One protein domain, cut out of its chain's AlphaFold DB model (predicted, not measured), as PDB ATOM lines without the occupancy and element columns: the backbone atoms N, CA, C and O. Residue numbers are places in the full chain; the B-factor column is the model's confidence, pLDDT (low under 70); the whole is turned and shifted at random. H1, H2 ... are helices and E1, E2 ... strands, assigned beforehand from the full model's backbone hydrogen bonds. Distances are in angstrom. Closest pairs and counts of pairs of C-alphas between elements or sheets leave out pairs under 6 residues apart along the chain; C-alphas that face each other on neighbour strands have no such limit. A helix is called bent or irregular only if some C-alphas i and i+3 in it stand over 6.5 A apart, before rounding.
ATOM      1  N   PRO A 460      10.543  52.856  60.630       82.88
ATOM      2  CA  PRO A 460       9.249  52.345  60.211       82.88
ATOM      3  C   PRO A 460       9.269  52.117  58.701       82.88
ATOM      4  O   PRO A 460       9.827  52.923  57.957       82.88
ATOM      5  N   TRP A 461       8.639  51.042  58.229       85.56
ATOM      6  CA  TRP A 461       8.351  50.898  56.807       85.56
ATOM      7  C   TRP A 461       7.279  51.932  56.433       85.56
ATOM      8  O   TRP A 461       6.144  51.790  56.898       85.56
ATOM      9  N   PRO A 462       7.600  52.988  55.654       70.44
ATOM     10  CA  PRO A 462       6.600  53.959  55.229       70.44
ATOM     11  C   PRO A 462       5.577  53.231  54.358       70.44
ATOM     12  O   PRO A 462       5.905  52.868  53.235       70.44
ATOM     13  N   ASP A 463       4.401  52.948  54.931       66.44
ATOM     14  CA  ASP A 463       3.249  52.246  54.360       66.44
ATOM     15  C   ASP A 463       3.553  51.472  53.068       66.44
ATOM     16  O   ASP A 463       3.547  52.053  51.976       66.44
ATOM     17  N   ALA A 464       3.774  50.152  53.200       68.81
ATOM     18  CA  ALA A 464       3.835  49.192  52.093       68.81
ATOM     19  C   ALA A 464       2.937  49.661  50.951       68.81
ATOM     20  O   ALA A 464       1.765  49.898  51.251       68.81
ATOM     21  N   PRO A 465       3.459  49.840  49.716       72.56
ATOM     22  CA  PRO A 465       2.890  50.725  48.702       72.56
ATOM     23  C   PRO A 465       1.379  50.554  48.670       72.56
ATOM     24  O   PRO A 465       0.851  49.589  48.120       72.56
ATOM     25  N   ALA A 466       0.666  51.422  49.388       77.00
ATOM     26  CA  ALA A 466      -0.728  51.136  49.670       77.00
ATOM     27  C   ALA A 466      -1.489  51.313  48.360       77.00
ATOM     28  O   ALA A 466      -1.231  52.276  47.632       77.00
ATOM     29  N   LYS A 467      -2.459  50.438  48.062       74.62
ATOM     30  CA  LYS A 467      -3.263  50.517  46.821       74.62
ATOM     31  C   LYS A 467      -3.841  51.912  46.553       74.62
ATOM     32  O   LYS A 467      -4.096  52.261  45.408       74.62
ATOM     33  N   ARG A 468      -4.044  52.711  47.607       79.44
ATOM     34  CA  ARG A 468      -4.500  54.101  47.522       79.44
ATOM     35  C   ARG A 468      -3.503  55.028  46.813       79.44
ATOM     36  O   ARG A 468      -3.934  55.847  46.011       79.44
ATOM     37  N   ASN A 469      -2.213  54.902  47.110       82.75
ATOM     38  CA  ASN A 469      -1.163  55.776  46.573       82.75
ATOM     39  C   ASN A 469      -0.542  55.187  45.299       82.75
ATOM     40  O   ASN A 469      -0.090  55.921  44.424       82.75
ATOM     41  N   TYR A 470      -0.600  53.859  45.177       89.25
ATOM     42  CA  TYR A 470      -0.072  53.101  44.054       89.25
ATOM     43  C   TYR A 470      -1.177  52.213  43.470       89.25
ATOM     44  O   TYR A 470      -1.288  51.050  43.860       89.25
ATOM     45  N   PRO A 471      -2.051  52.728  42.590       86.56
ATOM     46  CA  PRO A 471      -3.186  51.955  42.075       86.56
ATOM     47  C   PRO A 471      -2.771  50.818  41.135       86.56
ATOM     48  O   PRO A 471      -3.548  49.886  40.925       86.56
ATOM     49  N   HIS A 472      -1.560  50.886  40.581       92.56
ATOM     50  CA  HIS A 472      -1.005  49.875  39.690       92.56
ATOM     51  C   HIS A 472       0.145  49.186  40.404       92.56
ATOM     52  O   HIS A 472       1.142  49.827  40.742       92.56
ATOM     53  N   GLN A 473      -0.030  47.896  40.681       93.81
ATOM     54  CA  GLN A 473       0.951  47.075  41.376       93.81
ATOM     55  C   GLN A 473       1.016  45.692  40.744       93.81
ATOM     56  O   GLN A 473      -0.016  45.133  40.365       93.81
ATOM     57  N   ARG A 474       2.217  45.124  40.687       94.81
ATOM     58  CA  ARG A 474       2.464  43.728  40.335       94.81
ATOM     59  C   ARG A 474       3.301  43.098  41.438       94.81
ATOM     60  O   ARG A 474       4.307  43.664  41.859       94.81
ATOM     61  N   HIS A 475       2.855  41.946  41.923       94.06
ATOM     62  CA  HIS A 475       3.533  41.212  42.984       94.06
ATOM     63  C   HIS A 475       4.235  39.987  42.403       94.06
ATOM     64  O   HIS A 475       3.694  39.315  41.525       94.06
ATOM     65  N   PHE A 476       5.413  39.695  42.936       93.31
ATOM     66  CA  PHE A 476       6.209  38.516  42.632       93.31
ATOM     67  C   PHE A 476       6.488  37.807  43.952       93.31
ATOM     68  O   PHE A 476       7.008  38.423  44.882       93.31
ATOM     69  N   GLU A 477       6.108  36.537  44.049       93.19
ATOM     70  CA  GLU A 477       6.305  35.733  45.255       93.19
ATOM     71  C   GLU A 477       7.471  34.758  45.054       93.19
ATOM     72  O   GLU A 477       7.541  34.053  44.041       93.19
ATOM     73  N   GLY A 478       8.399  34.778  46.009       90.62
ATOM     74  CA  GLY A 478       9.389  33.740  46.272       90.62
ATOM     75  C   GLY A 478       9.008  32.950  47.529       90.62
ATOM     76  O   GLY A 478       7.928  33.141  48.092       90.62
ATOM     77  N   ASP A 479       9.892  32.060  47.967       90.12
ATOM     78  CA  ASP A 479       9.660  31.178  49.117       90.12
ATOM     79  C   ASP A 479       9.714  31.917  50.470       90.12
ATOM     80  O   ASP A 479       8.958  31.603  51.392       90.12
ATOM     81  N   ARG A 480      10.594  32.912  50.605       93.75
ATOM     82  CA  ARG A 480      10.834  33.737  51.804       93.75
ATOM     83  C   ARG A 480      10.670  35.234  51.553       93.75
ATOM     84  O   ARG A 480      10.549  36.004  52.511       93.75
ATOM     85  N   MET A 481      10.682  35.659  50.294       92.88
ATOM     86  CA  MET A 481      10.636  37.059  49.887       92.88
ATOM     87  C   MET A 481       9.505  37.334  48.896       92.88
ATOM     88  O   MET A 481       9.057  36.480  48.137       92.88
ATOM     89  N   ARG A 482       9.052  38.582  48.879       93.31
ATOM     90  CA  ARG A 482       8.094  39.124  47.920       93.31
ATOM     91  C   ARG A 482       8.666  40.398  47.326       93.31
ATOM     92  O   ARG A 482       9.044  41.292  48.079       93.31
ATOM     93  N   ALA A 483       8.648  40.515  46.004       94.06
ATOM     94  CA  ALA A 483       8.888  41.779  45.319       94.06
ATOM     95  C   ALA A 483       7.552  42.410  44.905       94.06
ATOM     96  O   ALA A 483       6.627  41.725  44.468       94.06
ATOM     97  N   THR A 484       7.425  43.722  45.053       93.81
ATOM     98  CA  THR A 484       6.281  44.503  44.586       93.81
ATOM     99  C   THR A 484       6.789  45.624  43.707       93.81
ATOM    100  O   THR A 484       7.596  46.441  44.138       93.81
ATOM    101  N   LEU A 485       6.291  45.656  42.482       93.19
ATOM    102  CA  LEU A 485       6.510  46.722  41.523       93.19
ATOM    103  C   LEU A 485       5.260  47.602  41.505       93.19
ATOM    104  O   LEU A 485       4.160  47.083  41.328       93.19
ATOM    105  N   ALA A 486       5.407  48.906  41.722       92.81
ATOM    106  CA  ALA A 486       4.290  49.819  41.936       92.81
ATOM    107  C   ALA A 486       4.484  51.156  41.201       92.81
ATOM    108  O   ALA A 486       5.599  51.667  41.123       92.81
ATOM    109  N   LEU A 487       3.389  51.747  40.703       91.38
ATOM    110  CA  LEU A 487       3.379  53.092  40.108       91.38
ATOM    111  C   LEU A 487       2.540  54.057  40.928       91.38
ATOM    112  O   LEU A 487       1.359  53.807  41.176       91.38
ATOM    113  N   SER A 488       3.154  55.173  41.304       87.62
ATOM    114  CA  SER A 488       2.503  56.280  41.983       87.62
ATOM    115  C   SER A 488       1.683  57.120  41.006       87.62
ATOM    116  O   SER A 488       2.080  57.372  39.862       87.62
ATOM    117  N   ASN A 489       0.540  57.615  41.479       82.12
ATOM    118  CA  ASN A 489      -0.208  58.652  40.765       82.12
ATOM    119  C   ASN A 489       0.486  60.020  40.829       82.12
ATOM    120  O   ASN A 489       0.279  60.856  39.946       82.12
ATOM    121  N   GLU A 490       1.310  60.238  41.850       84.38
ATOM    122  CA  GLU A 490       2.032  61.482  42.089       84.38
ATOM    123  C   GLU A 490       3.466  61.372  41.569       84.38
ATOM    124  O   GLU A 490       4.133  60.351  41.755       84.38
ATOM    125  N   LEU A 491       3.946  62.433  40.920       81.81
ATOM    126  CA  LEU A 491       5.337  62.530  40.490       81.81
ATOM    127  C   LEU A 491       6.230  62.595  41.738       81.81
ATOM    128  O   LEU A 491       6.085  63.518  42.538       81.81
ATOM    129  N   GLN A 492       7.119  61.617  41.928       81.75
ATOM    130  CA  GLN A 492       8.136  61.696  42.979       81.75
ATOM    131  C   GLN A 492       9.363  62.451  42.454       81.75
ATOM    132  O   GLN A 492       9.523  62.654  41.250       81.75
ATOM    133  N   SER A 493      10.258  62.833  43.364       80.81
ATOM    134  CA  SER A 493      11.593  63.331  43.009       80.81
ATOM    135  C   SER A 493      12.416  62.292  42.239       80.81
ATOM    136  O   SER A 493      13.255  62.655  41.419       80.81
ATOM    137  N   SER A 494      12.162  61.008  42.498       85.12
ATOM    138  CA  SER A 494      12.991  59.884  42.075       85.12
ATOM    139  C   SER A 494      12.269  58.552  42.265       85.12
ATOM    140  O   SER A 494      11.360  58.422  43.093       85.12
ATOM    141  N   SER A 495      12.701  57.541  41.512       86.00
ATOM    142  CA  SER A 495      12.287  56.159  41.762       86.00
ATOM    143  C   SER A 495      12.893  55.659  43.069       86.00
ATOM    144  O   SER A 495      14.042  55.979  43.377       86.00
ATOM    145  N   LYS A 496      12.150  54.841  43.819       89.19
ATOM    146  CA  LYS A 496      12.633  54.283  45.093       89.19
ATOM    147  C   LYS A 496      12.697  52.768  45.045       89.19
ATOM    148  O   LYS A 496      11.772  52.121  44.552       89.19
ATOM    149  N   ILE A 497      13.758  52.206  45.613       90.50
ATOM    150  CA  ILE A 497      13.855  50.771  45.891       90.50
ATOM    151  C   ILE A 497      13.864  50.579  47.404       90.50
ATOM    152  O   ILE A 497      14.716  51.128  48.096       90.50
ATOM    153  N   TRP A 498      12.915  49.818  47.933       92.31
ATOM    154  CA  TRP A 498      12.786  49.531  49.360       92.31
ATOM    155  C   TRP A 498      13.172  48.088  49.653       92.31
ATOM    156  O   TRP A 498      12.590  47.166  49.085       92.31
ATOM    157  N   LEU A 499      14.102  47.887  50.582       91.75
ATOM    158  CA  LEU A 499      14.379  46.595  51.203       91.75
ATOM    159  C   LEU A 499      13.716  46.568  52.574       91.75
ATOM    160  O   LEU A 499      13.996  47.413  53.421       91.75
ATOM    161  N   VAL A 500      12.826  45.608  52.794       91.44
ATOM    162  CA  VAL A 500      11.987  45.529  53.990       91.44
ATOM    163  C   VAL A 500      12.167  44.165  54.639       91.44
ATOM    164  O   VAL A 500      11.747  43.140  54.104       91.44
ATOM    165  N   LYS A 501      12.760  44.145  55.827       92.69
ATOM    166  CA  LYS A 501      12.931  42.923  56.618       92.69
ATOM    167  C   LYS A 501      12.028  43.004  57.838       92.69
ATOM    168  O   LYS A 501      12.000  44.033  58.498       92.69
ATOM    169  N   GLU A 502      11.262  41.948  58.112       91.19
ATOM    170  CA  GLU A 502      10.388  41.842  59.302       91.19
ATOM    171  C   GLU A 502       9.440  43.046  59.519       91.19
ATOM    172  O   GLU A 502       9.082  43.379  60.642       91.19
ATOM    173  N   GLY A 503       9.012  43.711  58.439       88.81
ATOM    174  CA  GLY A 503       8.133  44.889  58.506       88.81
ATOM    175  C   GLY A 503       8.846  46.220  58.780       88.81
ATOM    176  O   GLY A 503       8.180  47.245  58.899       88.81
ATOM    177  N   HIS A 504      10.176  46.219  58.826       90.56
ATOM    178  CA  HIS A 504      11.020  47.393  59.022       90.56
ATOM    179  C   HIS A 504      11.843  47.694  57.767       90.56
ATOM    180  O   HIS A 504      12.299  46.779  57.072       90.56
ATOM    181  N   LEU A 505      12.044  48.981  57.478       90.81
ATOM    182  CA  LEU A 505      12.831  49.419  56.327       90.81
ATOM    183  C   LEU A 505      14.318  49.162  56.601       90.81
ATOM    184  O   LEU A 505      14.936  49.871  57.388       90.81
ATOM    185  N   LEU A 506      14.887  48.143  55.951       90.12
ATOM    186  CA  LEU A 506      16.319  47.832  56.002       90.12
ATOM    187  C   LEU A 506      17.127  48.904  55.279       90.12
ATOM    188  O   LEU A 506      18.102  49.415  55.818       90.12
ATOM    189  N   ARG A 507      16.701  49.247  54.061       89.56
ATOM    190  CA  ARG A 507      17.326  50.287  53.247       89.56
ATOM    191  C   ARG A 507      16.342  50.827  52.227       89.56
ATOM    192  O   ARG A 507      15.531  50.080  51.677       89.56
ATOM    193  N   GLN A 508      16.437  52.120  51.962       90.31
ATOM    194  CA  GLN A 508      15.836  52.749  50.798       90.31
ATOM    195  C   GLN A 508      16.968  53.206  49.890       90.31
ATOM    196  O   GLN A 508      17.882  53.868  50.363       90.31
ATOM    197  N   PHE A 509      16.870  52.880  48.609       87.00
ATOM    198  CA  PHE A 509      17.696  53.479  47.575       87.00
ATOM    199  C   PHE A 509      16.879  54.540  46.864       87.00
ATOM    200  O   PHE A 509      15.756  54.269  46.413       87.00
ATOM    201  N   ASP A 510      17.448  55.731  46.769       84.75
ATOM    202  CA  ASP A 510      17.020  56.716  45.792       84.75
ATOM    203  C   ASP A 510      17.731  56.428  44.467       84.75
ATOM    204  O   ASP A 510      18.909  56.080  44.447       84.75
ATOM    205  N   GLN A 511      17.032  56.579  43.350       74.88
ATOM    206  CA  GLN A 511      17.619  56.531  42.018       74.88
ATOM    207  C   GLN A 511      18.904  57.365  41.871       74.88
ATOM    208  O   GLN A 511      19.781  56.953  41.118       74.88
ATOM    209  N   SER A 512      19.046  58.489  42.581       73.69
ATOM    210  CA  SER A 512      20.296  59.267  42.581       73.69
ATOM    211  C   SER A 512      21.475  58.516  43.212       73.69
ATOM    212  O   SER A 512      22.584  58.588  42.697       73.69
ATOM    213  N   GLU A 513      21.240  57.736  44.273       68.75
ATOM    214  CA  GLU A 513      22.269  56.916  44.936       68.75
ATOM    215  C   GLU A 513      22.701  55.718  44.076       68.75
ATOM    216  O   GLU A 513      23.787  55.172  44.258       68.75
ATOM    217  N   LEU A 514      21.865  55.309  43.113       62.28
ATOM    218  CA  LEU A 514      22.155  54.202  42.194       62.28
ATOM    219  C   LEU A 514      23.118  54.579  41.058       62.28
ATOM    220  O   LEU A 514      23.612  53.689  40.365       62.28
ATOM    221  N   LEU A 515      23.348  55.876  40.823       55.94
ATOM    222  CA  LEU A 515      23.959  56.390  39.588       55.94
ATOM    223  C   LEU A 515      25.308  57.095  39.789       55.94
ATOM    224  O   LEU A 515      25.947  57.458  38.799       55.94
ATOM    225  N   GLU A 516      25.760  57.258  41.034       48.47
ATOM    226  CA  GLU A 516      26.769  58.265  41.387       48.47
ATOM    227  C   GLU A 516      28.222  58.062  40.900       48.47
ATOM    228  O   GLU A 516      29.006  58.994  41.065       48.47
ATOM    229  N   PRO A 517      28.625  56.972  40.211       47.69
ATOM    230  CA  PRO A 517      29.881  57.019  39.453       47.69
ATOM    231  C   PRO A 517      29.721  57.022  37.930       47.69
ATOM    232  O   PRO A 517      30.720  57.240  37.245       47.69
ATOM    233  N   PHE A 518      28.538  56.749  37.364       45.88
ATOM    234  CA  PHE A 518      28.488  56.309  35.963       45.88
ATOM    235  C   PHE A 518      27.596  57.112  35.001       45.88
ATOM    236  O   PHE A 518      27.953  57.133  33.823       45.88
ATOM    237  N   PHE A 519      26.509  57.796  35.405       53.62
ATOM    238  CA  PHE A 519      25.608  58.458  34.429       53.62
ATOM    239  C   PHE A 519      24.775  59.640  34.979       53.62
ATOM    240  O   PHE A 519      24.346  59.622  36.124       53.62
ATOM    241  N   ASP A 520      24.459  60.613  34.110       53.03
ATOM    242  CA  ASP A 520      23.657  61.827  34.397       53.03
ATOM    243  C   ASP A 520      22.114  61.619  34.385       53.03
ATOM    244  O   ASP A 520      21.370  62.589  34.538       53.03
ATOM    245  N   TYR A 521      21.581  60.405  34.154       60.16
ATOM    246  CA  TYR A 521      20.166  60.241  33.751       60.16
ATOM    247  C   TYR A 521      19.398  59.089  34.416       60.16
ATOM    248  O   TYR A 521      19.950  58.081  34.854       60.16
ATOM    249  N   ALA A 522      18.071  59.238  34.448       59.62
ATOM    250  CA  ALA A 522      17.135  58.374  35.154       59.62
ATOM    251  C   ALA A 522      16.915  56.993  34.479       59.62
ATOM    252  O   ALA A 522      16.247  56.893  33.456       59.62
ATOM    253  N   VAL A 523      17.411  55.907  35.095       68.81
ATOM    254  CA  VAL A 523      17.184  54.500  34.663       68.81
ATOM    255  C   VAL A 523      15.745  53.994  34.869       68.81
ATOM    256  O   VAL A 523      15.251  53.173  34.099       68.81
ATOM    257  N   LEU A 524      15.061  54.474  35.907       81.31
ATOM    258  CA  LEU A 524      13.690  54.114  36.265       81.31
ATOM    259  C   LEU A 524      12.770  55.353  36.195       81.31
ATOM    260  O   LEU A 524      13.229  56.450  36.530       81.31
ATOM    261  N   PRO A 525      11.489  55.227  35.791       83.88
ATOM    262  CA  PRO A 525      10.569  56.366  35.774       83.88
ATOM    263  C   PRO A 525      10.284  56.875  37.191       83.88
ATOM    264  O   PRO A 525       9.931  56.070  38.052       83.88
ATOM    265  N   ARG A 526      10.312  58.195  37.443       83.94
ATOM    266  CA  ARG A 526      10.237  58.774  38.809       83.94
ATOM    267  C   ARG A 526       8.959  58.440  39.580       83.94
ATOM    268  O   ARG A 526       8.851  58.714  40.764       83.94
ATOM    269  N   ARG A 527       7.952  57.858  38.937       87.19
ATOM    270  CA  ARG A 527       6.719  57.384  39.588       87.19
ATOM    271  C   ARG A 527       6.835  55.956  40.124       87.19
ATOM    272  O   ARG A 527       5.866  55.459  40.694       87.19
ATOM    273  N   MET A 528       7.959  55.279  39.916       89.25
ATOM    274  CA  MET A 528       8.096  53.856  40.181       89.25
ATOM    275  C   MET A 528       8.684  53.573  41.560       89.25
ATOM    276  O   MET A 528       9.664  54.183  41.989       89.25
ATOM    277  N   VAL A 529       8.091  52.597  42.241       91.12
ATOM    278  CA  VAL A 529       8.611  52.045  43.490       91.12
ATOM    279  C   VAL A 529       8.742  50.541  43.348       91.12
ATOM    280  O   VAL A 529       7.795  49.854  42.965       91.12
ATOM    281  N   ILE A 530       9.926  50.035  43.671       91.69
ATOM    282  CA  ILE A 530      10.193  48.607  43.809       91.69
ATOM    283  C   ILE A 530      10.363  48.328  45.296       91.69
ATOM    284  O   ILE A 530      11.135  49.000  45.967       91.69
ATOM    285  N   SER A 531       9.665  47.340  45.839       93.19
ATOM    286  CA  SER A 531       9.836  46.926  47.230       93.19
ATOM    287  C   SER A 531      10.088  45.431  47.310       93.19
ATOM    288  O   SER A 531       9.258  44.648  46.859       93.19
ATOM    289  N   PHE A 532      11.209  45.042  47.906       93.00
ATOM    290  CA  PHE A 532      11.485  43.676  48.331       93.00
ATOM    291  C   PHE A 532      11.151  43.572  49.816       93.00
ATOM    292  O   PHE A 532      11.605  44.392  50.610       93.00
ATOM    293  N   SER A 533      10.338  42.591  50.193       92.94
ATOM    294  CA  SER A 533       9.887  42.389  51.570       92.94
ATOM    295  C   SER A 533       9.938  40.916  51.961       92.94
ATOM    296  O   SER A 533       9.600  40.072  51.137       92.94
ATOM    297  N   GLY A 534      10.319  40.595  53.197       91.62
ATOM    298  CA  GLY A 534      10.320  39.215  53.703       91.62
ATOM    299  C   GLY A 534      11.510  38.909  54.606       91.62
ATOM    300  O   GLY A 534      12.043  39.803  55.269       91.62
ATOM    301  N   ASP A 535      11.936  37.647  54.631       91.88
ATOM    302  CA  ASP A 535      13.173  37.244  55.307       91.88
ATOM    303  C   ASP A 535      14.385  37.502  54.403       91.88
ATOM    304  O   ASP A 535      14.980  36.590  53.835       91.88
ATOM    305  N   ILE A 536      14.716  38.787  54.232       89.50
ATOM    306  CA  ILE A 536      15.830  39.213  53.383       89.50
ATOM    307  C   ILE A 536      17.154  38.841  54.077       89.50
ATOM    308  O   ILE A 536      17.369  39.264  55.223       89.50
ATOM    309  N   PRO A 537      18.045  38.066  53.434       86.56
ATOM    310  CA  PRO A 537      19.405  37.855  53.928       86.56
ATOM    311  C   PRO A 537      20.153  39.192  53.956       86.56
ATOM    312  O   PRO A 537      20.097  39.960  53.005       86.56
ATOM    313  N   VAL A 538      20.845  39.501  55.049       89.75
ATOM    314  CA  VAL A 538      21.543  40.785  55.237       89.75
ATOM    315  C   VAL A 538      23.052  40.593  55.172       89.75
ATOM    316  O   VAL A 538      23.565  39.565  55.617       89.75
ATOM    317  N   ASN A 539      23.762  41.579  54.632       86.00
ATOM    318  CA  ASN A 539      25.223  41.579  54.571       86.00
ATOM    319  C   ASN A 539      25.856  41.693  55.978       86.00
ATOM    320  O   ASN A 539      25.177  41.899  56.991       86.00
ATOM    321  N   ARG A 540      27.189  41.570  56.061       83.50
ATOM    322  CA  ARG A 540      27.922  41.606  57.344       83.50
ATOM    323  C   ARG A 540      27.713  42.914  58.119       83.50
ATOM    324  O   ARG A 540      27.675  42.868  59.343       83.50
ATOM    325  N   ALA A 541      27.548  44.038  57.422       82.75
ATOM    326  CA  ALA A 541      27.326  45.359  58.012       82.75
ATOM    327  C   ALA A 541      25.859  45.634  58.396       82.75
ATOM    328  O   ALA A 541      25.586  46.649  59.030       82.75
ATOM    329  N   PHE A 542      24.917  44.740  58.074       87.50
ATOM    330  CA  PHE A 542      23.483  44.905  58.351       87.50
ATOM    331  C   PHE A 542      22.867  46.172  57.717       87.50
ATOM    332  O   PHE A 542      21.911  46.735  58.231       87.50
ATOM    333  N   ASP A 543      23.399  46.646  56.597       81.19
ATOM    334  CA  ASP A 543      22.889  47.821  55.870       81.19
ATOM    335  C   ASP A 543      22.471  47.505  54.433       81.19
ATOM    336  O   ASP A 543      22.020  48.388  53.706       81.19
ATOM    337  N   ASN A 544      22.623  46.260  53.989       83.44
ATOM    338  CA  ASN A 544      22.220  45.846  52.656       83.44
ATOM    339  C   ASN A 544      21.808  44.372  52.621       83.44
ATOM    340  O   ASN A 544      21.987  43.630  53.591       83.44
ATOM    341  N   VAL A 545      21.260  43.946  51.487       85.00
ATOM    342  CA  VAL A 545      20.984  42.537  51.201       85.00
ATOM    343  C   VAL A 545      22.290  41.769  50.965       85.00
ATOM    344  O   VAL A 545      23.200  42.263  50.308       85.00
ATOM    345  N   GLN A 546      22.383  40.552  51.496       86.00
ATOM    346  CA  GLN A 546      23.363  39.552  51.073       86.00
ATOM    347  C   GLN A 546      22.703  38.706  49.979       86.00
ATOM    348  O   GLN A 546      21.811  37.928  50.299       86.00
ATOM    349  N   PRO A 547      23.087  38.828  48.704       81.88
ATOM    350  CA  PRO A 547      22.351  38.199  47.610       81.88
ATOM    351  C   PRO A 547      22.345  36.675  47.737       81.88
ATOM    352  O   PRO A 547      23.384  36.067  47.993       81.88
ATOM    353  N   ASP A 548      21.185  36.061  47.521       84.62
ATOM    354  CA  ASP A 548      21.005  34.612  47.496       84.62
ATOM    355  C   ASP A 548      20.049  34.178  46.384       84.62
ATOM    356  O   ASP A 548      19.365  35.040  45.820       84.62
ATOM    357  N   ASP A 549      20.023  32.860  46.094       83.38
ATOM    358  CA  ASP A 549      19.282  32.169  45.006       83.38
ATOM    359  C   ASP A 549      17.907  32.768  44.697       83.38
ATOM    360  O   ASP A 549      17.508  32.950  43.546       83.38
ATOM    361  N   GLU A 550      17.200  33.141  45.748       87.75
ATOM    362  CA  GLU A 550      15.849  33.649  45.669       87.75
ATOM    363  C   GLU A 550      15.786  35.149  45.347       87.75
ATOM    364  O   GLU A 550      14.965  35.569  44.527       87.75
ATOM    365  N   PHE A 551      16.651  35.968  45.954       86.38
ATOM    366  CA  PHE A 551      16.665  37.418  45.743       86.38
ATOM    367  C   PHE A 551      16.934  37.773  44.279       86.38
ATOM    368  O   PHE A 551      16.215  38.569  43.675       86.38
ATOM    369  N   VAL A 552      17.949  37.147  43.686       82.75
ATOM    370  CA  VAL A 552      18.354  37.405  42.297       82.75
ATOM    371  C   VAL A 552      17.282  36.927  41.312       82.75
ATOM    372  O   VAL A 552      16.976  37.647  40.365       82.75
ATOM    373  N   GLU A 553      16.651  35.768  41.541       84.06
ATOM    374  CA  GLU A 553      15.526  35.295  40.714       84.06
ATOM    375  C   GLU A 553      14.340  36.273  40.770       84.06
ATOM    376  O   GLU A 553      13.713  36.551  39.745       84.06
ATOM    377  N   LEU A 554      14.041  36.850  41.940       85.62
ATOM    378  CA  LEU A 554      13.006  37.881  42.070       85.62
ATOM    379  C   LEU A 554      13.367  39.169  41.323       85.62
ATOM    380  O   LEU A 554      12.488  39.753  40.686       85.62
ATOM    381  N   VAL A 555      14.632  39.599  41.361       84.50
ATOM    382  CA  VAL A 555      15.119  40.738  40.563       84.50
ATOM    383  C   VAL A 555      14.939  40.454  39.070       84.50
ATOM    384  O   VAL A 555      14.391  41.298  38.361       84.50
ATOM    385  N   PHE A 556      15.308  39.263  38.589       81.88
ATOM    386  CA  PHE A 556      15.123  38.885  37.183       81.88
ATOM    387  C   PHE A 556      13.656  38.873  36.767       81.88
ATOM    388  O   PHE A 556      13.307  39.516  35.778       81.88
ATOM    389  N   ARG A 557      12.776  38.221  37.537       85.44
ATOM    390  CA  ARG A 557      11.331  38.202  37.246       85.44
ATOM    391  C   ARG A 557      10.734  39.601  37.204       85.44
ATOM    392  O   ARG A 557       9.860  39.868  36.383       85.44
ATOM    393  N   LEU A 558      11.195  40.487  38.085       87.81
ATOM    394  CA  LEU A 558      10.777  41.881  38.084       87.81
ATOM    395  C   LEU A 558      11.227  42.582  36.800       87.81
ATOM    396  O   LEU A 558      10.407  43.234  36.160       87.81
ATOM    397  N   VAL A 559      12.495  42.428  36.409       81.69
ATOM    398  CA  VAL A 559      13.049  43.028  35.184       81.69
ATOM    399  C   VAL A 559      12.339  42.516  33.932       81.69
ATOM    400  O   VAL A 559      11.967  43.322  33.084       81.69
ATOM    401  N   GLU A 560      12.085  41.210  33.836       81.94
ATOM    402  CA  GLU A 560      11.339  40.599  32.724       81.94
ATOM    403  C   GLU A 560       9.900  41.136  32.635       81.94
ATOM    404  O   GLU A 560       9.354  41.305  31.548       81.94
ATOM    405  N   ALA A 561       9.287  41.443  33.778       85.69
ATOM    406  CA  ALA A 561       7.914  41.928  33.862       85.69
ATOM    407  C   ALA A 561       7.764  43.453  33.736       85.69
ATOM    408  O   ALA A 561       6.632  43.929  33.599       85.69
ATOM    409  N   LEU A 562       8.860  44.218  33.811       83.12
ATOM    410  CA  LEU A 562       8.843  45.682  33.749       83.12
ATOM    411  C   LEU A 562       8.222  46.211  32.446       83.12
ATOM    412  O   LEU A 562       7.341  47.065  32.552       83.12
ATOM    413  N   PRO A 563       8.592  45.719  31.243       81.06
ATOM    414  CA  PRO A 563       8.018  46.208  29.990       81.06
ATOM    415  C   PRO A 563       6.501  46.025  29.926       81.06
ATOM    416  O   PRO A 563       5.792  47.003  29.713       81.06
ATOM    417  N   GLU A 564       6.006  44.815  30.209       83.19
ATOM    418  CA  GLU A 564       4.568  44.491  30.222       83.19
ATOM    419  C   GLU A 564       3.812  45.317  31.276       83.19
ATOM    420  O   GLU A 564       2.676  45.735  31.071       83.19
ATOM    421  N   PHE A 565       4.437  45.573  32.428       86.44
ATOM    422  CA  PHE A 565       3.812  46.344  33.500       86.44
ATOM    423  C   PHE A 565       3.705  47.839  33.178       86.44
ATOM    424  O   PHE A 565       2.722  48.484  33.546       86.44
ATOM    425  N   LEU A 566       4.718  48.404  32.526       84.44
ATOM    426  CA  LEU A 566       4.796  49.829  32.216       84.44
ATOM    427  C   LEU A 566       4.071  50.185  30.900       84.44
ATOM    428  O   LEU A 566       3.662  51.336  30.736       84.44
ATOM    429  N   GLU A 567       3.835  49.213  30.012       83.88
ATOM    430  CA  GLU A 567       3.254  49.409  28.675       83.88
ATOM    431  C   GLU A 567       1.881  50.116  28.712       83.88
ATOM    432  O   GLU A 567       1.752  51.179  28.096       83.88
ATOM    433  N   PRO A 568       0.895  49.696  29.538       86.25
ATOM    434  CA  PRO A 568      -0.408  50.373  29.634       86.25
ATOM    435  C   PRO A 568      -0.335  51.785  30.239       86.25
ATOM    436  O   PRO A 568      -1.344  52.490  30.352       86.25
ATOM    437  N   HIS A 569       0.842  52.181  30.720       85.12
ATOM    438  CA  HIS A 569       1.090  53.425  31.432       85.12
ATOM    439  C   HIS A 569       2.080  54.334  30.715       85.12
ATOM    440  O   HIS A 569       2.317  55.431  31.218       85.12
ATOM    441  N   ALA A 570       2.590  53.939  29.542       80.75
ATOM    442  CA  ALA A 570       3.601  54.681  28.796       80.75
ATOM    443  C   ALA A 570       3.236  56.170  28.646       80.75
ATOM    444  O   ALA A 570       4.041  57.045  28.929       80.75
ATOM    445  N   GLN A 571       1.970  56.477  28.345       79.50
ATOM    446  CA  GLN A 571       1.466  57.849  28.168       79.50
ATOM    447  C   GLN A 571       1.498  58.736  29.433       79.50
ATOM    448  O   GLN A 571       1.232  59.932  29.344       79.50
ATOM    449  N   ARG A 572       1.753  58.176  30.623       80.50
ATOM    450  CA  ARG A 572       1.771  58.914  31.903       80.50
ATOM    451  C   ARG A 572       3.157  59.419  32.303       80.50
ATOM    452  O   ARG A 572       3.259  60.159  33.284       80.50
ATOM    453  N   PHE A 573       4.194  58.981  31.604       82.19
ATOM    454  CA  PHE A 573       5.579  59.329  31.889       82.19
ATOM    455  C   PHE A 573       6.003  60.549  31.078       82.19
ATOM    456  O   PHE A 573       5.477  60.801  29.992       82.19
ATOM    457  N   ALA A 574       6.941  61.318  31.624       82.12
ATOM    458  CA  ALA A 574       7.560  62.382  30.850       82.12
ATOM    459  C   ALA A 574       8.420  61.778  29.724       82.12
ATOM    460  O   ALA A 574       8.870  60.631  29.801       82.12
ATOM    461  N   MET A 575       8.611  62.538  28.646       76.44
ATOM    462  CA  MET A 575       9.310  62.062  27.449       76.44
ATOM    463  C   MET A 575      10.751  61.623  27.759       76.44
ATOM    464  O   MET A 575      11.202  60.596  27.262       76.44
ATOM    465  N   ASP A 576      11.446  62.353  28.629       75.06
ATOM    466  CA  ASP A 576      12.793  62.038  29.111       75.06
ATOM    467  C   ASP A 576      12.833  60.760  29.967       75.06
ATOM    468  O   ASP A 576      13.740  59.943  29.812       75.06
ATOM    469  N   GLU A 577      11.823  60.527  30.812       78.25
ATOM    470  CA  GLU A 577      11.693  59.289  31.601       78.25
ATOM    471  C   GLU A 577      11.502  58.056  30.706       78.25
ATOM    472  O   GLU A 577      12.112  57.010  30.942       78.25
ATOM    473  N   LEU A 578      10.676  58.175  29.661       77.06
ATOM    474  CA  LEU A 578      10.457  57.107  28.680       77.06
ATOM    475  C   LEU A 578      11.699  56.844  27.838       77.06
ATOM    476  O   LEU A 578      12.064  55.687  27.648       77.06
ATOM    477  N   GLN A 579      12.349  57.901  27.339       76.31
ATOM    478  CA  GLN A 579      13.593  57.781  26.578       76.31
ATOM    479  C   GLN A 579      14.679  57.099  27.416       76.31
ATOM    480  O   GLN A 579      15.316  56.157  26.946       76.31
ATOM    481  N   GLY A 580      14.848  57.513  28.676       76.38
ATOM    482  CA  GLY A 580      15.772  56.876  29.610       76.38
ATOM    483  C   GLY A 580      15.456  55.392  29.798       76.38
ATOM    484  O   GLY A 580      16.321  54.545  29.574       76.38
ATOM    485  N   PHE A 581      14.213  55.050  30.137       79.62
ATOM    486  CA  PHE A 581      13.809  53.660  30.368       79.62
ATOM    487  C   PHE A 581      13.984  52.767  29.127       79.62
ATOM    488  O   PHE A 581      14.601  51.703  29.210       79.62
ATOM    489  N   VAL A 582      13.494  53.204  27.964       75.81
ATOM    490  CA  VAL A 582      13.558  52.427  26.714       75.81
ATOM    491  C   VAL A 582      14.997  52.274  26.227       75.81
ATOM    492  O   VAL A 582      15.367  51.196  25.766       75.81
ATOM    493  N   SER A 583      15.838  53.298  26.388       75.31
ATOM    494  CA  SER A 583      17.276  53.211  26.104       75.31
ATOM    495  C   SER A 583      17.944  52.090  26.915       75.31
ATOM    496  O   SER A 583      18.607  51.214  26.352       75.31
ATOM    497  N   HIS A 584      17.699  52.035  28.228       74.31
ATOM    498  CA  HIS A 584      18.259  50.994  29.098       74.31
ATOM    499  C   HIS A 584      17.673  49.602  28.834       74.31
ATOM    500  O   HIS A 584      18.403  48.610  28.929       74.31
ATOM    501  N   LEU A 585      16.390  49.525  28.467       74.25
ATOM    502  CA  LEU A 585      15.732  48.284  28.063       74.25
ATOM    503  C   LEU A 585      16.356  47.721  26.774       74.25
ATOM    504  O   LEU A 585      16.729  46.552  26.733       74.25
ATOM    505  N   LEU A 586      16.550  48.563  25.754       66.50
ATOM    506  CA  LEU A 586      17.168  48.191  24.473       66.50
ATOM    507  C   LEU A 586      18.671  47.893  24.585       66.50
ATOM    508  O   LEU A 586      19.218  47.123  23.789       66.50
ATOM    509  N   GLY A 587      19.346  48.509  25.558       67.81
ATOM    510  CA  GLY A 587      20.746  48.245  25.886       67.81
ATOM    511  C   GLY A 587      20.958  47.005  26.754       67.81
ATOM    512  O   GLY A 587      22.107  46.645  27.001       67.81
ATOM    513  N   GLY A 588      19.885  46.381  27.250       67.75
ATOM    514  CA  GLY A 588      19.945  45.230  28.147       67.75
ATOM    515  C   GLY A 588      20.504  45.541  29.536       67.75
ATOM    516  O   GLY A 588      20.609  44.631  30.337       67.75
ATOM    517  N   LYS A 589      20.835  46.790  29.881       71.25
ATOM    518  CA  LYS A 589      21.623  47.122  31.086       71.25
ATOM    519  C   LYS A 589      20.828  47.201  32.386       71.25
ATOM    520  O   LYS A 589      21.408  47.339  33.455       71.25
ATOM    521  N   LEU A 590      19.501  47.117  32.328       71.06
ATOM    522  CA  LEU A 590      18.624  47.340  33.484       71.06
ATOM    523  C   LEU A 590      18.927  46.418  34.682       71.06
ATOM    524  O   LEU A 590      18.823  46.839  35.832       71.06
ATOM    525  N   HIS A 591      19.355  45.181  34.420       69.94
ATOM    526  CA  HIS A 591      19.767  44.237  35.458       69.94
ATOM    527  C   HIS A 591      21.102  44.633  36.110       69.94
ATOM    528  O   HIS A 591      21.221  44.554  37.327       69.94
ATOM    529  N   GLU A 592      22.077  45.119  35.334       70.31
ATOM    530  CA  GLU A 592      23.372  45.602  35.829       70.31
ATOM    531  C   GLU A 592      23.178  46.759  36.819       70.31
ATOM    532  O   GLU A 592      23.767  46.755  37.896       70.31
ATOM    533  N   TYR A 593      22.267  47.693  36.519       72.38
ATOM    534  CA  TYR A 593      21.921  48.780  37.441       72.38
ATOM    535  C   TYR A 593      21.310  48.278  38.745       72.38
ATOM    536  O   TYR A 593      21.696  48.743  39.816       72.38
ATOM    537  N   LEU A 594      20.375  47.328  38.676       71.94
ATOM    538  CA  LEU A 594      19.772  46.764  39.881       71.94
ATOM    539  C   LEU A 594      20.786  45.940  40.687       71.94
ATOM    540  O   LEU A 594      20.780  46.027  41.906       71.94
ATOM    541  N   PHE A 595      21.706  45.201  40.067       76.00
ATOM    542  CA  PHE A 595      22.750  44.485  40.813       76.00
ATOM    543  C   PHE A 595      23.782  45.432  41.439       76.00
ATOM    544  O   PHE A 595      24.154  45.249  42.600       76.00
ATOM    545  N   ASN A 596      24.169  46.491  40.726       72.38
ATOM    546  CA  ASN A 596      25.053  47.529  41.255       72.38
ATOM    547  C   ASN A 596      24.399  48.292  42.417       72.38
ATOM    548  O   ASN A 596      25.073  48.581  43.405       72.38
ATOM    549  N   ALA A 597      23.082  48.536  42.356       71.75
ATOM    550  CA  ALA A 597      22.304  49.108  43.458       71.75
ATOM    551  C   ALA A 597      22.469  48.320  44.761       71.75
ATOM    552  O   ALA A 597      22.601  48.887  45.843       71.75
ATOM    553  N   PHE A 598      22.512  46.994  44.653       76.31
ATOM    554  CA  PHE A 598      22.679  46.094  45.788       76.31
ATOM    555  C   PHE A 598      24.154  45.812  46.124       76.31
ATOM    556  O   PHE A 598      24.420  44.948  46.954       76.31
ATOM    557  N   GLN A 599      25.104  46.550  45.531       74.88
ATOM    558  CA  GLN A 599      26.557  46.384  45.709       74.88
ATOM    559  C   GLN A 599      27.058  44.965  45.393       74.88
ATOM    560  O   GLN A 599      28.014  44.482  45.998       74.88
ATOM    561  N   ILE A 600      26.418  44.292  44.438       73.38
ATOM    562  CA  ILE A 600      26.741  42.912  44.067       73.38
ATOM    563  C   ILE A 600      27.789  42.952  42.964       73.38
ATOM    564  O   ILE A 600      27.516  43.411  41.854       73.38
ATOM    565  N   ASN A 601      28.997  42.464  43.246       70.12
ATOM    566  CA  ASN A 601      30.072  42.485  42.255       70.12
ATOM    567  C   ASN A 601      29.749  41.529  41.089       70.12
ATOM    568  O   ASN A 601      29.270  40.420  41.316       70.12
ATOM    569  N   ALA A 602      30.080  41.921  39.849       67.12
ATOM    570  CA  ALA A 602      30.045  41.089  38.634       67.12
ATOM    571  C   ALA A 602      30.473  39.625  38.851       67.12
ATOM    572  O   ALA A 602      29.847  38.698  38.334       67.12
ATOM    573  N   VAL A 603      31.523  39.406  39.648       68.62
ATOM    574  CA  VAL A 603      32.066  38.071  39.950       68.62
ATOM    575  C   VAL A 603      31.095  37.203  40.761       68.62
ATOM    576  O   VAL A 603      31.055  35.989  40.562       68.62
ATOM    577  N   GLU A 604      30.288  37.798  41.636       65.56
ATOM    578  CA  GLU A 604      29.415  37.083  42.577       65.56
ATOM    579  C   GLU A 604      28.134  36.551  41.913       65.56
ATOM    580  O   GLU A 604      27.646  35.485  42.288       65.56
ATOM    581  N   TRP A 605      27.627  37.220  40.872       70.19
ATOM    582  CA  TRP A 605      26.413  36.804  40.147       70.19
ATOM    583  C   TRP A 605      26.688  36.149  38.779       70.19
ATOM    584  O   TRP A 605      25.790  35.597  38.144       70.19
ATOM    585  N   LEU A 606      27.945  36.091  38.333       69.00
ATOM    586  CA  LEU A 606      28.362  35.347  37.135       69.00
ATOM    587  C   LEU A 606      27.965  33.851  37.128       69.00
ATOM    588  O   LEU A 606      27.509  33.362  36.088       69.00
ATOM    589  N   PRO A 607      28.097  33.090  38.237       75.69
ATOM    590  CA  PRO A 607      27.642  31.696  38.291       75.69
ATOM    591  C   PRO A 607      26.145  31.546  38.000       75.69
ATOM    592  O   PRO A 607      25.698  30.540  37.449       75.69
ATOM    593  N   TRP A 608      25.383  32.580  38.321       67.62
ATOM    594  CA  TRP A 608      23.940  32.598  38.224       67.62
ATOM    595  C   TRP A 608      23.447  32.948  36.846       67.62
ATOM    596  O   TRP A 608      22.584  32.248  36.333       67.62
ATOM    597  N   LEU A 609      24.066  33.933  36.198       66.38
ATOM    598  CA  LEU A 609      23.873  34.151  34.767       66.38
ATOM    599  C   LEU A 609      24.105  32.876  33.968       66.38
ATOM    600  O   LEU A 609      23.354  32.598  33.045       66.38
ATOM    601  N   ARG A 610      25.125  32.083  34.319       71.19
ATOM    602  CA  ARG A 610      25.400  30.808  33.638       71.19
ATOM    603  C   ARG A 610      24.291  29.783  33.861       71.19
ATOM    604  O   ARG A 610      23.919  29.093  32.916       71.19
ATOM    605  N   LYS A 611      23.761  29.690  35.083       73.19
ATOM    606  CA  LYS A 611      22.620  28.824  35.416       73.19
ATOM    607  C   LYS A 611      21.358  29.270  34.671       73.19
ATOM    608  O   LYS A 611      20.728  28.464  33.995       73.19
ATOM    609  N   LEU A 612      21.053  30.565  34.701       63.28
ATOM    610  CA  LEU A 612      19.905  31.154  34.017       63.28
ATOM    611  C   LEU A 612      20.045  31.038  32.489       63.28
ATOM    612  O   LEU A 612      19.062  30.762  31.813       63.28
ATOM    613  N   ALA A 613      21.263  31.156  31.939       65.88
ATOM    614  CA  ALA A 613      21.540  30.959  30.510       65.88
ATOM    615  C   ALA A 613      21.252  29.533  30.057       65.88
ATOM    616  O   ALA A 613      20.883  29.300  28.907       65.88
ATOM    617  N   PHE A 614      21.439  28.576  30.962       72.00
ATOM    618  CA  PHE A 614      21.157  27.176  30.706       72.00
ATOM    619  C   PHE A 614      19.655  26.871  30.797       72.00
ATOM    620  O   PHE A 614      19.130  26.124  29.977       72.00
ATOM    621  N   GLU A 615      18.960  27.460  31.772       69.62
ATOM    622  CA  GLU A 615      17.536  27.204  32.035       69.62
ATOM    623  C   GLU A 615      16.591  28.028  31.144       69.62
ATOM    624  O   GLU A 615      15.507  27.561  30.791       69.62
ATOM    625  N   ARG A 616      16.994  29.246  30.768       72.25
ATOM    626  CA  ARG A 616      16.233  30.210  29.956       72.25
ATOM    627  C   ARG A 616      17.152  30.882  28.926       72.25
ATOM    628  O   ARG A 616      17.420  32.082  29.025       72.25
ATOM    629  N   PRO A 617      17.652  30.127  27.931       60.59
ATOM    630  CA  PRO A 617      18.623  30.637  26.970       60.59
ATOM    631  C   PRO A 617      18.122  31.888  26.244       60.59
ATOM    632  O   PRO A 617      18.894  32.822  26.082       60.59
ATOM    633  N   ASP A 618      16.839  31.971  25.889       58.50
ATOM    634  CA  ASP A 618      16.302  33.117  25.143       58.50
ATOM    635  C   ASP A 618      16.278  34.419  25.969       58.50
ATOM    636  O   ASP A 618      16.680  35.470  25.467       58.50
ATOM    637  N   SER A 619      15.904  34.348  27.255       56.94
ATOM    638  CA  SER A 619      15.963  35.493  28.179       56.94
ATOM    639  C   SER A 619      17.401  35.968  28.376       56.94
ATOM    640  O   SER A 619      17.673  37.166  28.373       56.94
ATOM    641  N   VAL A 620      18.343  35.032  28.518       52.31
ATOM    642  CA  VAL A 620      19.738  35.367  28.819       52.31
ATOM    643  C   VAL A 620      20.533  35.772  27.586       52.31
ATOM    644  O   VAL A 620      21.404  36.623  27.698       52.31
ATOM    645  N   TRP A 621      20.227  35.257  26.396       54.12
ATOM    646  CA  TRP A 621      20.833  35.735  25.150       54.12
ATOM    647  C   TRP A 621      20.393  37.162  24.812       54.12
ATOM    648  O   TRP A 621      21.219  37.933  24.334       54.12
ATOM    649  N   ALA A 622      19.159  37.566  25.134       54.09
ATOM    650  CA  ALA A 622      18.750  38.973  25.061       54.09
ATOM    651  C   ALA A 622      19.504  39.873  26.070       54.09
ATOM    652  O   ALA A 622      19.694  41.060  25.816       54.09
ATOM    653  N   LEU A 623      19.961  39.292  27.185       48.03
ATOM    654  CA  LEU A 623      20.669  39.938  28.301       48.03
ATOM    655  C   LEU A 623      22.196  40.024  28.115       48.03
ATOM    656  O   LEU A 623      22.812  41.009  28.507       48.03
ATOM    657  N   LEU A 624      22.801  38.964  27.572       42.91
ATOM    658  CA  LEU A 624      24.245  38.757  27.437       42.91
ATOM    659  C   LEU A 624      24.754  38.969  26.029       42.91
ATOM    660  O   LEU A 624      25.972  38.936  25.857       42.91
ATOM    661  N   SER A 625      23.883  39.136  25.026       44.88
ATOM    662  CA  SER A 625      24.379  39.500  23.708       44.88
ATOM    663  C   SER A 625      25.201  40.775  23.904       44.88
ATOM    664  O   SER A 625      24.624  41.819  24.226       44.88
TER     665      SER A 625
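Overview. This is residues 460 to 625 of the 921 residues of an uncharacterized protein of Persicimonas caeni (UniProt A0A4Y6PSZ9). A twisted wall of five strands has one long, kinked helix, H1, over one face, along the strands E1 and E2. The short helix H3 packs on H1, H2 comes close to both, and the helical hairpin of H4 and H5 sits at the margin, farthest from the mean of the C-alphas. The 166 printed residues include five named strands, then five named helices; the sheet is mixed, in the order E1 E2 E5 E3 E4, and the class is mixed, helices and strands. The whole is compact, with a radius of gyration of the C-alphas of 15.3 A, and spans 39 by 37 by 30 A.

Arrangement. Start at E1, residues 472 to 477, an edge strand that forms an antiparallel hairpin with E2, residues 481 to 487; N 474 and O 485 are 2.8 A apart. E3, residues 496 to 501, and E4, residues 504 to 510, the other edge strand, form a second hairpin, with N 499 and O 507 at 2.8 A. E5, residues 528 to 534, is antiparallel to E2, with N 484 and O 531 at 2.7 A, and parallel to E3, with N 498 and O 530 at 2.8 A. Next comes H1, residues 549 to 572, on the sheet in two layers, a helix on one face of a sheet, at a height over the sheet of 8.4 A; the closest C-alphas of E2 and H1 are those of Ala 483 and Leu 554, 6.5 A. It kinks by 54 degrees near residue 566. H2, residues 575 to 586, is close to H1 but not clearly touching, Ala 570 to Leu 578 being the closest C-alphas at 7.3 A. H3, residues 590 to 597, touches H1 at its residues 555 to 559 alone, the closest C-alphas being those of Val 559 and His 591, 6.8 A, at a steep tilt of 57 degrees. H4, residues 602 to 615, and H5, residues 617 to 624, make a helical hairpin at a shallow tilt of 27 degrees, opposite ways; the C-alphas of Ala 613 and Val 620 come closest, at 5.1 A. Every O i to N i+4 pair is within hydrogen-bond range in H2, H3 and H5, against 13 of 20 in H1 and 8 of 10 in H4.

Along the chain. Find C-alpha 472 at (-1.005, 49.875, 39.690), where E1 begins. E2 and E5 each run 20.1 A. Find C-alpha 549 at (19.282, 32.169, 45.006); H1 runs 34.5 A from there and is irregular, with C-alphas 568 and 571 7.8 A apart. H4 runs 19.8 A and is irregular too, with C-alphas 604 and 607 7.1 A apart. H5 ends at C-alpha 624, (24.245, 38.757, 27.437).

Size, cuts and confidence. The C-alphas of Arg 540 and Gln 571, 42.6 A apart, are the two farthest apart. The printed part has no cut; its long links are E4 to E5 and E5 to H1. Look at the B-factor column: residues 513 to 523 and 617 to 625 are among those under 70.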